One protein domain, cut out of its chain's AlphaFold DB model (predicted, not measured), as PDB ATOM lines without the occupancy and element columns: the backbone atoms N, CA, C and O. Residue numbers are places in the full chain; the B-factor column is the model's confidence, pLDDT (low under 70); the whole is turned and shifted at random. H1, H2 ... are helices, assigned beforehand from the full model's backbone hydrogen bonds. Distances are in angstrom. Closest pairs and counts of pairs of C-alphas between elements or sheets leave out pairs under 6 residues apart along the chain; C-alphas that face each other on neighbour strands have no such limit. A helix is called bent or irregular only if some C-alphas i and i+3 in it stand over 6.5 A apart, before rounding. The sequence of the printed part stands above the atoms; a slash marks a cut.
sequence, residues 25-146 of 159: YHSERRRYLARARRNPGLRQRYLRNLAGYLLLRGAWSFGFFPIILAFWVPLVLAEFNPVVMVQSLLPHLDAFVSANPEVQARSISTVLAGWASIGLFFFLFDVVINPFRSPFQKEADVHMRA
ATOM      1  N   TYR A  25     113.768 141.053 154.665       72.38
ATOM      2  CA  TYR A  25     114.633 140.167 155.457       72.38
ATOM      3  C   TYR A  25     113.825 139.265 156.403       72.38
ATOM      4  O   TYR A  25     113.981 138.039 156.422       72.38
ATOM      5  N   HIS A  26     112.886 139.846 157.157       75.06
ATOM      6  CA  HIS A  26     112.027 139.080 158.058       75.06
ATOM      7  C   HIS A  26     111.046 138.164 157.319       75.06
ATOM      8  O   HIS A  26     110.737 137.079 157.826       75.06
ATOM      9  N   SER A  27     110.552 138.565 156.146       79.81
ATOM     10  CA  SER A  27     109.650 137.738 155.339       79.81
ATOM     11  C   SER A  27     110.348 136.481 154.801       79.81
ATOM     12  O   SER A  27     109.791 135.382 154.895       79.81
ATOM     13  N   GLU A  28     111.597 136.612 154.344       74.88
ATOM     14  CA  GLU A  28     112.382 135.499 153.807       74.88
ATOM     15  C   GLU A  28     112.805 134.533 154.915       74.88
ATOM     16  O   GLU A  28     112.626 133.320 154.787       74.88
ATOM     17  N   ARG A  29     113.211 135.056 156.080       74.56
ATOM     18  CA  ARG A  29     113.488 134.235 157.268       74.56
ATOM     19  C   ARG A  29     112.275 133.392 157.677       74.56
ATOM     20  O   ARG A  29     112.421 132.210 157.986       74.56
ATOM     21  N   ARG A  30     111.059 133.957 157.655       77.38
ATOM     22  CA  ARG A  30     109.819 133.211 157.961       77.38
ATOM     23  C   ARG A  30     109.529 132.132 156.916       77.38
ATOM     24  O   ARG A  30     109.165 131.016 157.293       77.38
ATOM     25  N   ARG A  31     109.711 132.432 155.625       78.19
ATOM     26  CA  ARG A  31     109.537 131.463 154.526       78.19
ATOM     27  C   ARG A  31     110.528 130.310 154.631       78.19
ATOM     28  O   ARG A  31     110.122 129.153 154.509       78.19
ATOM     29  N   TYR A  32     111.791 130.609 154.920       73.00
ATOM     30  CA  TYR A  32     112.826 129.604 155.127       73.00
ATOM     31  C   TYR A  32     112.519 128.725 156.340       73.00
ATOM     32  O   TYR A  32     112.503 127.505 156.214       73.00
ATOM     33  N   LEU A  33     112.152 129.310 157.485       70.19
ATOM     34  CA  LEU A  33     111.765 128.549 158.680       70.19
ATOM     35  C   LEU A  33     110.540 127.652 158.438       70.19
ATOM     36  O   LEU A  33     110.507 126.522 158.926       70.19
ATOM     37  N   ALA A  34     109.548 128.108 157.668       75.75
ATOM     38  CA  ALA A  34     108.392 127.291 157.294       75.75
ATOM     39  C   ALA A  34     108.792 126.081 156.426       75.75
ATOM     40  O   ALA A  34     108.244 124.989 156.596       75.75
ATOM     41  N   ARG A  35     109.777 126.256 155.536       72.69
ATOM     42  CA  ARG A  35     110.328 125.197 154.674       72.69
ATOM     43  C   ARG A  35     111.229 124.238 155.465       72.69
ATOM     44  O   ARG A  35     111.050 123.027 155.391       72.69
ATOM     45  N   ALA A  36     112.110 124.771 156.309       68.06
ATOM     46  CA  ALA A  36     113.006 124.019 157.186       68.06
ATOM     47  C   ALA A  36     112.244 123.177 158.224       68.06
ATOM     48  O   ALA A  36     112.624 122.040 158.500       68.06
ATOM     49  N   ARG A  37     111.104 123.664 158.744       66.62
ATOM     50  CA  ARG A  37     110.220 122.890 159.641       66.62
ATOM     51  C   ARG A  37     109.634 121.629 159.003       66.62
ATOM     52  O   ARG A  37     109.223 120.744 159.759       66.62
ATOM     53  N   ARG A  38     109.552 121.546 157.668       72.19
ATOM     54  CA  ARG A  38     109.075 120.356 156.938       72.19
ATOM     55  C   ARG A  38     110.161 119.295 156.751       72.19
ATOM     56  O   ARG A  38     109.826 118.183 156.366       72.19
ATOM     57  N   ASN A  39     111.427 119.602 157.042       72.94
ATOM     58  CA  ASN A  39     112.520 118.651 156.884       72.94
ATOM     59  C   ASN A  39     112.650 117.754 158.140       72.94
ATOM     60  O   ASN A  39     113.022 118.253 159.211       72.94
ATOM     61  N   PRO A  40     112.351 116.441 158.054       70.69
ATOM     62  CA  PRO A  40     112.394 115.542 159.210       70.69
ATOM     63  C   PRO A  40     113.815 115.367 159.770       70.69
ATOM     64  O   PRO A  40     113.984 115.262 160.986       70.69
ATOM     65  N   GLY A  41     114.847 115.437 158.918       74.44
ATOM     66  CA  GLY A  41     116.244 115.303 159.345       74.44
ATOM     67  C   GLY A  41     116.703 116.431 160.275       74.44
ATOM     68  O   GLY A  41     117.445 116.193 161.230       74.44
ATOM     69  N   LEU A  42     116.202 117.651 160.060       69.75
ATOM     70  CA  LEU A  42     116.491 118.801 160.922       69.75
ATOM     71  C   LEU A  42     115.858 118.657 162.305       69.75
ATOM     72  O   LEU A  42     116.500 118.933 163.317       69.75
ATOM     73  N   ARG A  43     114.608 118.176 162.359       70.00
ATOM     74  CA  ARG A  43     113.909 117.916 163.625       70.00
ATOM     75  C   ARG A  43     114.626 116.856 164.447       70.00
ATOM     76  O   ARG A  43     114.790 117.041 165.647       70.00
ATOM     77  N   GLN A  44     115.094 115.784 163.813       77.38
ATOM     78  CA  GLN A  44     115.806 114.712 164.505       77.38
ATOM     79  C   GLN A  44     117.154 115.183 165.063       77.38
ATOM     80  O   GLN A  44     117.490 114.869 166.203       77.38
ATOM     81  N   ARG A  45     117.904 115.999 164.310       77.19
ATOM     82  CA  ARG A  45     119.138 116.637 164.803       77.19
ATOM     83  C   ARG A  45     118.862 117.605 165.952       77.19
ATOM     84  O   ARG A  45     119.598 117.597 166.934       77.19
ATOM     85  N   TYR A  46     117.791 118.392 165.857       76.94
ATOM     86  CA  TYR A  46     117.341 119.269 166.935       76.94
ATOM     87  C   TYR A  46     117.008 118.479 168.201       76.94
ATOM     88  O   TYR A  46     117.569 118.771 169.249       76.94
ATOM     89  N   LEU A  47     116.158 117.455 168.091       78.00
ATOM     90  CA  LEU A  47     115.759 116.593 169.204       78.00
ATOM     91  C   LEU A  47     116.960 115.890 169.829       78.00
ATOM     92  O   LEU A  47     117.059 115.857 171.045       78.00
ATOM     93  N   ARG A  48     117.902 115.388 169.025       84.12
ATOM     94  CA  ARG A  48     119.120 114.747 169.535       84.12
ATOM     95  C   ARG A  48     120.002 115.723 170.308       84.12
ATOM     96  O   ARG A  48     120.467 115.391 171.392       84.12
ATOM     97  N   ASN A  49     120.220 116.921 169.770       82.50
ATOM     98  CA  ASN A  49     121.047 117.929 170.430       82.50
ATOM     99  C   ASN A  49     120.359 118.483 171.684       82.50
ATOM    100  O   ASN A  49     121.022 118.694 172.693       82.50
ATOM    101  N   LEU A  50     119.040 118.677 171.632       82.50
ATOM    102  CA  LEU A  50     118.234 119.089 172.774       82.50
ATOM    103  C   LEU A  50     118.224 118.005 173.855       82.50
ATOM    104  O   LEU A  50     118.423 118.318 175.019       82.50
ATOM    105  N   ALA A  51     118.044 116.738 173.480       85.06
ATOM    106  CA  ALA A  51     118.079 115.618 174.411       85.06
ATOM    107  C   ALA A  51     119.460 115.480 175.051       85.06
ATOM    108  O   ALA A  51     119.541 115.401 176.266       85.06
ATOM    109  N   GLY A  52     120.547 115.526 174.274       86.44
ATOM    110  CA  GLY A  52     121.908 115.488 174.822       86.44
ATOM    111  C   GLY A  52     122.188 116.656 175.767       86.44
ATOM    112  O   GLY A  52     122.762 116.467 176.837       86.44
ATOM    113  N   TYR A  53     121.710 117.849 175.414       86.50
ATOM    114  CA  TYR A  53     121.792 119.025 176.266       86.50
ATOM    115  C   TYR A  53     121.012 118.857 177.575       86.50
ATOM    116  O   TYR A  53     121.583 119.032 178.645       86.50
ATOM    117  N   LEU A  54     119.736 118.465 177.510       87.31
ATOM    118  CA  LEU A  54     118.893 118.243 178.688       87.31
ATOM    119  C   LEU A  54     119.394 117.076 179.541       87.31
ATOM    120  O   LEU A  54     119.298 117.151 180.756       87.31
ATOM    121  N   LEU A  55     119.950 116.024 178.939       89.50
ATOM    122  CA  LEU A  55     120.514 114.883 179.659       89.50
ATOM    123  C   LEU A  55     121.776 115.268 180.411       89.50
ATOM    124  O   LEU A  55     121.881 114.958 181.589       89.50
ATOM    125  N   LEU A  56     122.717 115.960 179.765       89.81
ATOM    126  CA  LEU A  56     123.927 116.423 180.439       89.81
ATOM    127  C   LEU A  56     123.562 117.364 181.589       89.81
ATOM    128  O   LEU A  56     124.058 117.231 182.703       89.81
ATOM    129  N   ARG A  57     122.643 118.287 181.323       87.56
ATOM    130  CA  ARG A  57     122.206 119.292 182.283       87.56
ATOM    131  C   ARG A  57     121.379 118.707 183.420       87.56
ATOM    132  O   ARG A  57     121.562 119.084 184.571       87.56
ATOM    133  N   GLY A  58     120.534 117.731 183.109       89.25
ATOM    134  CA  GLY A  58     119.822 116.905 184.072       89.25
ATOM    135  C   GLY A  58     120.789 116.083 184.917       89.25
ATOM    136  O   GLY A  58     120.690 116.107 186.133       89.25
ATOM    137  N   ALA A  59     121.790 115.441 184.316       90.62
ATOM    138  CA  ALA A  59     122.803 114.689 185.053       90.62
ATOM    139  C   ALA A  59     123.565 115.579 186.045       90.62
ATOM    140  O   ALA A  59     123.760 115.180 187.187       90.62
ATOM    141  N   TRP A  60     123.915 116.810 185.661       88.50
ATOM    142  CA  TRP A  60     124.473 117.791 186.596       88.50
ATOM    143  C   TRP A  60     123.464 118.208 187.669       88.50
ATOM    144  O   TRP A  60     123.782 118.193 188.856       88.50
ATOM    145  N   SER A  61     122.233 118.524 187.277       91.56
ATOM    146  CA  SER A  61     121.193 119.012 188.190       91.56
ATOM    147  C   SER A  61     120.796 117.979 189.243       91.56
ATOM    148  O   SER A  61     120.648 118.324 190.407       91.56
ATOM    149  N   PHE A  62     120.665 116.711 188.859       92.81
ATOM    150  CA  PHE A  62     120.288 115.612 189.746       92.81
ATOM    151  C   PHE A  62     121.493 114.902 190.370       92.81
ATOM    152  O   PHE A  62     121.340 114.281 191.411       92.81
ATOM    153  N   GLY A  63     122.678 114.960 189.766       90.69
ATOM    154  CA  GLY A  63     123.872 114.292 190.284       90.69
ATOM    155  C   GLY A  63     124.701 115.177 191.207       90.69
ATOM    156  O   GLY A  63     125.115 114.738 192.267       90.69
ATOM    157  N   PHE A  64     124.941 116.432 190.837       91.31
ATOM    158  CA  PHE A  64     125.897 117.284 191.548       91.31
ATOM    159  C   PHE A  64     125.252 118.063 192.695       91.31
ATOM    160  O   PHE A  64     125.713 117.980 193.833       91.31
ATOM    161  N   PHE A  65     124.167 118.797 192.425       92.12
ATOM    162  CA  PHE A  65     123.576 119.698 193.422       92.12
ATOM    163  C   PHE A  65     122.987 118.978 194.643       92.12
ATOM    164  O   PHE A  65     123.297 119.402 195.756       92.12
ATOM    165  N   PRO A  66     122.192 117.897 194.502       94.06
ATOM    166  CA  PRO A  66     121.644 117.194 195.657       94.06
ATOM    167  C   PRO A  66     122.741 116.589 196.533       94.06
ATOM    168  O   PRO A  66     122.668 116.710 197.749       94.06
ATOM    169  N   ILE A  67     123.789 116.015 195.924       93.94
ATOM    170  CA  ILE A  67     124.933 115.443 196.652       93.94
ATOM    171  C   ILE A  67     125.674 116.528 197.424       93.94
ATOM    172  O   ILE A  67     125.920 116.380 198.621       93.94
ATOM    173  N   ILE A  68     126.012 117.631 196.755       94.62
ATOM    174  CA  ILE A  68     126.731 118.724 197.403       94.62
ATOM    175  C   ILE A  68     125.911 119.322 198.523       94.62
ATOM    176  O   ILE A  68     126.462 119.526 199.592       94.62
ATOM    177  N   LEU A  69     124.615 119.570 198.338       93.56
ATOM    178  CA  LEU A  69     123.784 120.113 199.409       93.56
ATOM    179  C   LEU A  69     123.625 119.129 200.570       93.56
ATOM    180  O   LEU A  69     123.707 119.550 201.722       93.56
ATOM    181  N   ALA A  70     123.471 117.834 200.284       92.00
ATOM    182  CA  ALA A  70     123.383 116.792 201.305       92.00
ATOM    183  C   ALA A  70     124.651 116.691 202.166       92.00
ATOM    184  O   ALA A  70     124.558 116.297 203.323       92.00
ATOM    185  N   PHE A  71     125.817 117.064 201.636       92.31
ATOM    186  CA  PHE A  71     127.069 117.116 202.393       92.31
ATOM    187  C   PHE A  71     127.343 118.498 203.007       92.31
ATOM    188  O   PHE A  71     127.696 118.617 204.177       92.31
ATOM    189  N   TRP A  72     127.164 119.559 202.223       94.81
ATOM    190  CA  TRP A  72     127.523 120.927 202.577       94.81
ATOM    191  C   TRP A  72     126.624 121.497 203.668       94.81
ATOM    192  O   TRP A  72     127.125 122.142 204.584       94.81
ATOM    193  N   VAL A  73     125.310 121.248 203.610       93.25
ATOM    194  CA  VAL A  73     124.375 121.764 204.622       93.25
ATOM    195  C   VAL A  73     124.701 121.194 206.010       93.25
ATOM    196  O   VAL A  73     124.905 121.997 206.923       93.25
ATOM    197  N   PRO A  74     124.843 119.866 206.202       92.25
ATOM    198  CA  PRO A  74     125.274 119.321 207.488       92.25
ATOM    199  C   PRO A  74     126.664 119.792 207.916       92.25
ATOM    200  O   PRO A  74     126.868 120.065 209.095       92.25
ATOM    201  N   LEU A  75     127.610 119.929 206.981       94.44
ATOM    202  CA  LEU A  75     128.962 120.391 207.299       94.44
ATOM    203  C   LEU A  75     128.967 121.823 207.845       94.44
ATOM    204  O   LEU A  75     129.651 122.101 208.826       94.44
ATOM    205  N   VAL A  76     128.196 122.725 207.235       94.88
ATOM    206  CA  VAL A  76     128.054 124.112 207.701       94.88
ATOM    207  C   VAL A  76     127.373 124.156 209.069       94.88
ATOM    208  O   VAL A  76     127.819 124.892 209.944       94.88
ATOM    209  N   LEU A  77     126.330 123.345 209.282       93.56
ATOM    210  CA  LEU A  77     125.659 123.233 210.584       93.56
ATOM    211  C   LEU A  77     126.568 122.646 211.674       93.56
ATOM    212  O   LEU A  77     126.379 122.947 212.847       93.56
ATOM    213  N   ALA A  78     127.559 121.844 211.290       93.56
ATOM    214  CA  ALA A  78     128.591 121.310 212.172       93.56
ATOM    215  C   ALA A  78     129.819 122.233 212.292       93.56
ATOM    216  O   ALA A  78     130.894 121.761 212.664       93.56
ATOM    217  N   GLU A  79     129.701 123.516 211.934       94.50
ATOM    218  CA  GLU A  79     130.787 124.507 212.006       94.50
ATOM    219  C   GLU A  79     132.054 124.075 211.247       94.50
ATOM    220  O   GLU A  79     133.183 124.325 211.666       94.50
ATOM    221  N   PHE A  80     131.872 123.394 210.113       94.25
ATOM    222  CA  PHE A  80     132.947 122.811 209.304       94.25
ATOM    223  C   PHE A  80     133.770 121.727 210.017       94.25
ATOM    224  O   PHE A  80     134.858 121.375 209.559       94.25
ATOM    225  N   ASN A  81     133.245 121.138 211.094       94.06
ATOM    226  CA  ASN A  81     133.855 120.000 211.767       94.06
ATOM    227  C   ASN A  81     133.273 118.670 211.238       94.06
ATOM    228  O   ASN A  81     132.169 118.270 211.624       94.06
ATOM    229  N   PRO A  82     134.016 117.924 210.395       92.69
ATOM    230  CA  PRO A  82     133.517 116.683 209.808       92.69
ATOM    231  C   PRO A  82     133.313 115.577 210.849       92.69
ATOM    232  O   PRO A  82     132.460 114.714 210.663       92.69
ATOM    233  N   VAL A  83     134.062 115.600 211.956       94.19
ATOM    234  CA  VAL A  83     133.929 114.602 213.022       94.19
ATOM    235  C   VAL A  83     132.593 114.778 213.735       94.19
ATOM    236  O   VAL A  83     131.868 113.803 213.904       94.19
ATOM    237  N   VAL A  84     132.236 116.015 214.091       93.38
ATOM    238  CA  VAL A  84     130.940 116.334 214.713       93.38
ATOM    239  C   VAL A  84     129.792 115.989 213.766       93.38
ATOM    240  O   VAL A  84     128.828 115.349 214.182       93.38
ATOM    241  N   MET A  85     129.929 116.323 212.477       94.31
ATOM    242  CA  MET A  85     128.951 115.951 211.454       94.31
ATOM    243  C   MET A  85     128.720 114.431 211.434       94.31
ATOM    244  O   MET A  85     127.585 113.981 211.571       94.31
ATOM    245  N   VAL A  86     129.778 113.621 211.339       93.69
ATOM    246  CA  VAL A  86     129.651 112.153 211.320       93.69
ATOM    247  C   VAL A  86     129.080 111.620 212.632       93.69
ATOM    248  O   VAL A  86     128.169 110.796 212.596       93.69
ATOM    249  N   GLN A  87     129.545 112.108 213.785       94.31
ATOM    250  CA  GLN A  87     129.014 111.699 215.091       94.31
ATOM    251  C   GLN A  87     127.518 112.001 215.229       94.31
ATOM    252  O   GLN A  87     126.795 111.210 215.826       94.31
ATOM    253  N   SER A  88     127.037 113.096 214.634       90.44
ATOM    254  CA  SER A  88     125.608 113.422 214.605       90.44
ATOM    255  C   SER A  88     124.801 112.535 213.644       90.44
ATOM    256  O   SER A  88     123.642 112.220 213.922       90.44
ATOM    257  N   LEU A  89     125.400 112.074 212.538       91.25
ATOM    258  CA  LEU A  89     124.736 111.199 211.563       91.25
ATOM    259  C   LEU A  89     124.699 109.726 211.989       91.25
ATOM    260  O   LEU A  89     123.725 109.042 211.679       91.25
ATOM    261  N   LEU A  90     125.726 109.225 212.680       94.06
ATOM    262  CA  LEU A  90     125.844 107.804 213.036       94.06
ATOM    263  C   LEU A  90     124.601 107.233 213.744       94.06
ATOM    264  O   LEU A  90     124.117 106.195 213.291       94.06
ATOM    265  N   PRO A  91     124.014 107.895 214.765       94.62
ATOM    266  CA  PRO A  91     122.799 107.402 215.413       94.62
ATOM    267  C   PRO A  91     121.613 107.266 214.453       94.62
ATOM    268  O   PRO A  91     120.808 106.350 214.586       94.62
ATOM    269  N   HIS A  92     121.505 108.154 213.460       92.12
ATOM    270  CA  HIS A  92     120.431 108.111 212.467       92.12
ATOM    271  C   HIS A  92     120.605 106.935 211.499       92.12
ATOM    272  O   HIS A  92     119.621 106.306 211.111       92.12
ATOM    273  N   LEU A  93     121.848 106.621 211.125       92.56
ATOM    274  CA  LEU A  93     122.162 105.462 210.286       92.56
ATOM    275  C   LEU A  93     121.897 104.150 211.029       92.56
ATOM    276  O   LEU A  93     121.280 103.251 210.461       92.56
ATOM    277  N   ASP A  94     122.300 104.058 212.295       95.25
ATOM    278  CA  ASP A  94     122.052 102.883 213.136       95.25
ATOM    279  C   ASP A  94     120.547 102.664 213.375       95.25
ATOM    280  O   ASP A  94     120.023 101.561 213.192       95.25
ATOM    281  N   ALA A  95     119.810 103.744 213.652       94.31
ATOM    282  CA  ALA A  95     118.352 103.717 213.753       94.31
ATOM    283  C   ALA A  95     117.679 103.289 212.438       94.31
ATOM    284  O   ALA A  95     116.675 102.583 212.465       94.31
ATOM    285  N   PHE A  96     118.215 103.682 211.279       94.69
ATOM    286  CA  PHE A  96     117.685 103.265 209.979       94.69
ATOM    287  C   PHE A  96     117.936 101.777 209.699       94.69
ATOM    288  O   PHE A  96     117.023 101.075 209.264       94.69
ATOM    289  N   VAL A  97     119.146 101.277 209.970       95.56
ATOM    290  CA  VAL A  97     119.503  99.863 209.754       95.56
ATOM    291  C   VAL A  97     118.696  98.944 210.671       95.56
ATOM    292  O   VAL A  97     118.250  97.885 210.235       95.56
ATOM    293  N   SER A  98     118.463  99.365 211.914       96.38
ATOM    294  CA  SER A  98     117.646  98.625 212.885       96.38
ATOM    295  C   SER A  98     116.131  98.790 212.686       96.38
ATOM    296  O   SER A  98     115.352  98.087 213.332       96.38
ATOM    297  N   ALA A  99     115.687  99.687 211.798       95.62
ATOM    298  CA  ALA A  99     114.269  99.939 211.568       95.62
ATOM    299  C   ALA A  99     113.572  98.816 210.783       95.62
ATOM    300  O   ALA A  99     114.161  98.124 209.954       95.62
ATOM    301  N   ASN A 100     112.256  98.711 210.980       96.31
ATOM    302  CA  ASN A 100     111.404  97.812 210.204       96.31
ATOM    303  C   ASN A 100     111.334  98.228 208.717       96.31
ATOM    304  O   ASN A 100     111.449  99.422 208.408       96.31
ATOM    305  N   PRO A 101     111.035  97.289 207.795       96.12
ATOM    306  CA  PRO A 101     110.994  97.561 206.355       96.12
ATOM    307  C   PRO A 101     110.079  98.723 205.945       96.12
ATOM    308  O   PRO A 101     110.412  99.486 205.041       96.12
ATOM    309  N   GLU A 102     108.948  98.908 206.629       96.06
ATOM    310  CA  GLU A 102     108.013 100.007 206.350       96.06
ATOM    311  C   GLU A 102     108.636 101.387 206.610       96.06
ATOM    312  O   GLU A 102     108.504 102.313 205.805       96.06
ATOM    313  N   VAL A 103     109.364 101.525 207.722       95.50
ATOM    314  CA  VAL A 103     110.039 102.773 208.102       95.50
ATOM    315  C   VAL A 103     111.231 103.035 207.183       95.50
ATOM    316  O   VAL A 103     111.443 104.179 206.767       95.50
ATOM    317  N   GLN A 104     111.972 101.989 206.804       95.69
ATOM    318  CA  GLN A 104     113.064 102.108 205.838       95.69
ATOM    319  C   GLN A 104     112.556 102.589 204.477       95.69
ATOM    320  O   GLN A 104     113.082 103.563 203.937       95.69
ATOM    321  N   ALA A 105     111.491 101.971 203.956       96.31
ATOM    322  CA  ALA A 105     110.877 102.366 202.693       96.31
ATOM    323  C   ALA A 105     110.439 103.834 202.725       96.31
ATOM    324  O   ALA A 105     110.788 104.602 201.829       96.31
ATOM    325  N   ARG A 106     109.763 104.262 203.799       96.31
ATOM    326  CA  ARG A 106     109.343 105.659 203.969       96.31
ATOM    327  C   ARG A 106     110.526 106.626 204.019       96.31
ATOM    328  O   ARG A 106     110.458 107.703 203.422       96.31
ATOM    329  N   SER A 107     111.605 106.257 204.706       94.56
ATOM    330  CA  SER A 107     112.815 107.080 204.803       94.56
ATOM    331  C   SER A 107     113.487 107.231 203.438       94.56
ATOM    332  O   SER A 107     113.760 108.351 203.013       94.56
ATOM    333  N   ILE A 108     113.643 106.132 202.691       95.69
ATOM    334  CA  ILE A 108     114.176 106.148 201.322       95.69
ATOM    335  C   ILE A 108     113.288 106.994 200.406       95.69
ATOM    336  O   ILE A 108     113.800 107.840 199.678       95.69
ATOM    337  N   SER A 109     111.963 106.830 200.463       96.50
ATOM    338  CA  SER A 109     111.034 107.647 199.674       96.50
ATOM    339  C   SER A 109     111.166 109.132 199.993       96.50
ATOM    340  O   SER A 109     111.140 109.953 199.082       96.50
ATOM    341  N   THR A 110     111.349 109.483 201.266       95.69
ATOM    342  CA  THR A 110     111.534 110.876 201.694       95.69
ATOM    343  C   THR A 110     112.847 111.447 201.158       95.69
ATOM    344  O   THR A 110     112.854 112.547 200.609       95.69
ATOM    345  N   VAL A 111     113.943 110.685 201.240       94.56
ATOM    346  CA  VAL A 111     115.249 111.079 200.687       94.56
ATOM    347  C   VAL A 111     115.172 111.244 199.170       94.56
ATOM    348  O   VAL A 111     115.598 112.271 198.651       94.56
ATOM    349  N   LEU A 112     114.577 110.285 198.457       96.25
ATOM    350  CA  LEU A 112     114.398 110.357 197.005       96.25
ATOM    351  C   LEU A 112     113.509 111.532 196.595       96.25
ATOM    352  O   LEU A 112     113.818 112.211 195.619       96.25
ATOM    353  N   ALA A 113     112.435 111.803 197.337       96.62
ATOM    354  CA  ALA A 113     111.566 112.944 197.079       96.62
ATOM    355  C   ALA A 113     112.309 114.271 197.285       96.62
ATOM    356  O   ALA A 113     112.221 115.154 196.431       96.62
ATOM    357  N   GLY A 114     113.081 114.406 198.368       95.38
ATOM    358  CA  GLY A 114     113.928 115.577 198.608       95.38
ATOM    359  C   GLY A 114     114.980 115.754 197.511       95.38
ATOM    360  O   GLY A 114     115.111 116.837 196.942       95.38
ATOM    361  N   TRP A 115     115.657 114.668 197.138       96.06
ATOM    362  CA  TRP A 115     116.643 114.644 196.061       96.06
ATOM    363  C   TRP A 115     116.038 115.073 194.723       96.06
ATOM    364  O   TRP A 115     116.581 115.945 194.043       96.06
ATOM    365  N   ALA A 116     114.898 114.490 194.348       95.56
ATOM    366  CA  ALA A 116     114.193 114.819 193.118       95.56
ATOM    367  C   ALA A 116     113.700 116.270 193.124       95.56
ATOM    368  O   ALA A 116     113.790 116.937 192.098       95.56
ATOM    369  N   SER A 117     113.236 116.776 194.269       96.25
ATOM    370  CA  SER A 117     112.765 118.158 194.413       96.25
ATOM    371  C   SER A 117     113.895 119.163 194.199       96.25
ATOM    372  O   SER A 117     113.756 120.087 193.400       96.25
ATOM    373  N   ILE A 118     115.038 118.952 194.861       94.50
ATOM    374  CA  ILE A 118     116.234 119.788 194.697       94.50
ATOM    375  C   ILE A 118     116.727 119.709 193.250       94.50
ATOM    376  O   ILE A 118     116.922 120.738 192.606       94.50
ATOM    377  N   GLY A 119     116.885 118.497 192.712       94.00
ATOM    378  CA  GLY A 119     117.370 118.299 191.348       94.00
ATOM    379  C   GLY A 119     116.459 118.939 190.299       94.00
ATOM    380  O   GLY A 119     116.949 119.600 189.385       94.00
ATOM    381  N   LEU A 120     115.138 118.824 190.464       93.94
ATOM    382  CA  LEU A 120     114.158 119.448 189.579       93.94
ATOM    383  C   LEU A 120     114.209 120.976 189.665       93.94
ATOM    384  O   LEU A 120     114.171 121.634 188.627       93.94
ATOM    385  N   PHE A 121     114.317 121.535 190.871       94.31
ATOM    386  CA  PHE A 121     114.454 122.977 191.066       94.31
ATOM    387  C   PHE A 121     115.659 123.513 190.286       94.31
ATOM    388  O   PHE A 121     115.496 124.371 189.419       94.31
ATOM    389  N   PHE A 122     116.850 122.950 190.504       92.12
ATOM    390  CA  PHE A 122     118.050 123.384 189.787       92.12
ATOM    391  C   PHE A 122     117.939 123.151 188.283       92.12
ATOM    392  O   PHE A 122     118.282 124.043 187.518       92.12
ATOM    393  N   PHE A 123     117.384 122.021 187.846       91.44
ATOM    394  CA  PHE A 123     117.199 121.735 186.426       91.44
ATOM    395  C   PHE A 123     116.330 122.781 185.719       91.44
ATOM    396  O   PHE A 123     116.693 123.267 184.647       91.44
ATOM    397  N   LEU A 124     115.200 123.161 186.322       90.75
ATOM    398  CA  LEU A 124     114.307 124.174 185.762       90.75
ATOM    399  C   LEU A 124     114.992 125.541 185.687       90.75
ATOM    400  O   LEU A 124     114.952 126.185 184.638       90.75
ATOM    401  N   PHE A 125     115.662 125.963 186.761       89.12
ATOM    402  CA  PHE A 125     116.397 127.230 186.782       89.12
ATOM    403  C   PHE A 125     117.531 127.255 185.761       89.12
ATOM    404  O   PHE A 125     117.697 128.239 185.041       89.12
ATOM    405  N   ASP A 126     118.279 126.162 185.650       86.81
ATOM    406  CA  ASP A 126     119.408 126.060 184.739       86.81
ATOM    407  C   ASP A 126     118.930 126.204 183.284       86.81
ATOM    408  O   ASP A 126     119.479 127.008 182.519       86.81
ATOM    409  N   VAL A 127     117.837 125.515 182.922       84.75
ATOM    410  CA  VAL A 127     117.175 125.613 181.607       84.75
ATOM    411  C   VAL A 127     116.664 127.027 181.312       84.75
ATOM    412  O   VAL A 127     116.783 127.476 180.172       84.75
ATOM    413  N   VAL A 128     116.129 127.739 182.308       84.62
ATOM    414  CA  VAL A 128     115.653 129.124 182.146       84.62
ATOM    415  C   VAL A 128     116.816 130.102 181.941       84.62
ATOM    416  O   VAL A 128     116.743 130.951 181.055       84.62
ATOM    417  N   ILE A 129     117.895 129.981 182.721       81.56
ATOM    418  CA  ILE A 129     119.029 130.923 182.697       81.56
ATOM    419  C   ILE A 129     119.847 130.804 181.410       81.56
ATOM    420  O   ILE A 129     120.293 131.803 180.851       81.56
ATOM    421  N   ASN A 130     120.056 129.587 180.923       76.25
ATOM    422  CA  ASN A 130     120.835 129.353 179.711       76.25
ATOM    423  C   ASN A 130     119.921 128.655 178.704       76.25
ATOM    424  O   ASN A 130     119.801 127.432 178.718       76.25
ATOM    425  N   PRO A 131     119.216 129.426 177.865       72.44
ATOM    426  CA  PRO A 131     118.304 128.863 176.891       72.44
ATOM    427  C   PRO A 131     119.083 128.126 175.797       72.44
ATOM    428  O   PRO A 131     120.050 128.635 175.225       72.44
ATOM    429  N   PHE A 132     118.632 126.919 175.461       67.62
ATOM    430  CA  PHE A 132     119.210 126.123 174.383       67.62
ATOM    431  C   PHE A 132     119.144 126.878 173.045       67.62
ATOM    432  O   PHE A 132     118.062 127.124 172.502       67.62
ATOM    433  N   ARG A 133     120.304 127.209 172.463       62.38
ATOM    434  CA  ARG A 133     120.367 127.772 171.105       62.38
ATOM    435  C   ARG A 133     119.984 126.701 170.090       62.38
ATOM    436  O   ARG A 133     120.765 125.797 169.790       62.38
ATOM    437  N   SER A 134     118.776 126.818 169.545       59.91
ATOM    438  CA  SER A 134     118.270 125.851 168.576       59.91
ATOM    439  C   SER A 134     119.153 125.799 167.311       59.91
ATOM    440  O   SER A 134     119.467 126.847 166.742       59.91
ATOM    441  N   PRO A 135     119.520 124.611 166.796       60.84
ATOM    442  CA  PRO A 135     120.180 124.480 165.491       60.84
ATOM    443  C   PRO A 135     119.376 125.081 164.325       60.84
ATOM    444  O   PRO A 135     119.966 125.452 163.317       60.84
ATOM    445  N   PHE A 136     118.057 125.255 164.479       60.47
ATOM    446  CA  PHE A 136     117.220 125.973 163.514       60.47
ATOM    447  C   PHE A 136     117.615 127.444 163.350       60.47
ATOM    448  O   PHE A 136     117.553 127.963 162.241       60.47
ATOM    449  N   GLN A 137     118.012 128.115 164.436       63.09
ATOM    450  CA  GLN A 137     118.498 129.495 164.362       63.09
ATOM    451  C   GLN A 137     119.833 129.539 163.618       63.09
ATOM    452  O   GLN A 137     119.960 130.310 162.680       63.09
ATOM    453  N   LYS A 138     120.757 128.616 163.920       63.88
ATOM    454  CA  LYS A 138     122.056 128.542 163.231       63.88
ATOM    455  C   LYS A 138     121.925 128.354 161.716       63.88
ATOM    456  O   LYS A 138     122.607 129.039 160.965       63.88
ATOM    457  N   GLU A 139     121.062 127.449 161.256       66.94
ATOM    458  CA  GLU A 139     120.855 127.253 159.813       66.94
ATOM    459  C   GLU A 139     120.114 128.420 159.154       66.94
ATOM    460  O   GLU A 139     120.445 128.794 158.030       66.94
ATOM    461  N   ALA A 140     119.151 129.032 159.850       70.31
ATOM    462  CA  ALA A 140     118.488 130.234 159.356       70.31
ATOM    463  C   ALA A 140     119.478 131.396 159.202       70.31
ATOM    464  O   ALA A 140     119.431 132.086 158.189       70.31
ATOM    465  N   ASP A 141     120.397 131.576 160.148       70.81
ATOM    466  CA  ASP A 141     121.396 132.645 160.110       70.81
ATOM    467  C   ASP A 141     122.408 132.416 158.968       70.81
ATOM    468  O   ASP A 141     122.729 133.343 158.228       70.81
ATOM    469  N   VAL A 142     122.836 131.167 158.729       75.31
ATOM    470  CA  VAL A 142     123.678 130.812 157.567       75.31
ATOM    471  C   VAL A 142     122.950 131.077 156.244       75.31
ATOM    472  O   VAL A 142     123.534 131.656 155.328       75.31
ATOM    473  N   HIS A 143     121.674 130.697 156.138       71.12
ATOM    474  CA  HIS A 143     120.873 130.957 154.940       71.12
ATOM    475  C   HIS A 143     120.667 132.457 154.703       71.12
ATOM    476  O   HIS A 143     120.779 132.921 153.570       71.12
ATOM    477  N   MET A 144     120.399 133.230 155.757       74.19
ATOM    478  CA  MET A 144     120.225 134.678 155.645       74.19
ATOM    479  C   MET A 144     121.525 135.385 155.252       74.19
ATOM    480  O   MET A 144     121.481 136.279 154.408       74.19
ATOM    481  N   ARG A 145     122.680 134.933 155.759       74.62
ATOM    482  CA  ARG A 145     123.995 135.413 155.304       74.62
ATOM    483  C   ARG A 145     124.222 135.121 153.824       74.62
ATOM    484  O   ARG A 145     124.519 136.044 153.074       74.62
ATOM    485  N   ALA A 146     123.985 133.888 153.373       78.56
ATOM    486  CA  ALA A 146     124.121 133.530 151.958       78.56
ATOM    487  C   ALA A 146     123.174 134.342 151.046       78.56
ATOM    488  O   ALA A 146     123.576 134.823 149.987       78.56
TER     489      ALA A 146
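Overview. This is residues 25 to 146 of the 159 residues of an uncharacterized protein of Marinobacter segnicrescens (UniProt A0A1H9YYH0). Two long helices, the bent H2 and H4, cross as an X; H3 joins their ends on one side of the crossing into a triangle, and at the other end of the shape the short H1 and H5 pack together near where H2 begins. Here 122 residues are printed, with five named helices, H1 to H5 in order, and no named strand: all helix. The whole is extended, with a radius of gyration of the C-alphas of 23.5 A and spans of 68 by 34 by 17 A, only just a rod.

Along the chain. Find C-alpha 25 at (114.633, 140.167, 155.457), where H1, residues 25 to 36, begins. H2, residues 40 to 77, was assigned as one helix by its hydrogen bonds, but is bent: C-alphas 63 and 66 are 6.5 A apart, and its arms H2a, residues 40 to 63 and 33.1 A long, and H2b, residues 66 to 77, stand at 24 degrees. H3, residues 82 to 97, is only just irregular, with C-alphas 88 and 91 6.7 A apart and a kink of 31 degrees near residue 89. H4, residues 101 to 129, runs 41.7 A; H5, residues 135 to 146, ends at C-alpha 146, (124.121, 133.530, 151.958).

Arrangement. Look first at the closest C-alphas of H2a and H4, Phe 62 and Gly 119, 4.3 A apart: these helices touch at a steep tilt of 55 degrees, opposite ways. H2b and H3 only just touch, with 3 pairs of C-alphas within 8 A, closest at Leu 75 and Met 85, 6.1 A. H3 and H4 only just touch, with 3 such pairs and only at the corner, closest at Phe 96 and Gln 104, 6.3 A. H5 touches H2a, closest at Tyr 46 and Pro 135, 6.1 A, and H1, closest at Arg 29 and Ala 140, 6.7 A. H4 and H5 are apart. Every O i to N i+4 pair is within hydrogen-bond range in H1, H2a, H4 and H5, against 7 of 8 in H2b and 10 of 12 in H3.

Size, cuts and confidence. The C-alphas farthest apart, Tyr 25 and Ser 98, are 70.9 A apart. The printed part has no cut, and its four links are tight. Look for pLDDT under 70 at residues 36 to 37, 42 and 132 to 139.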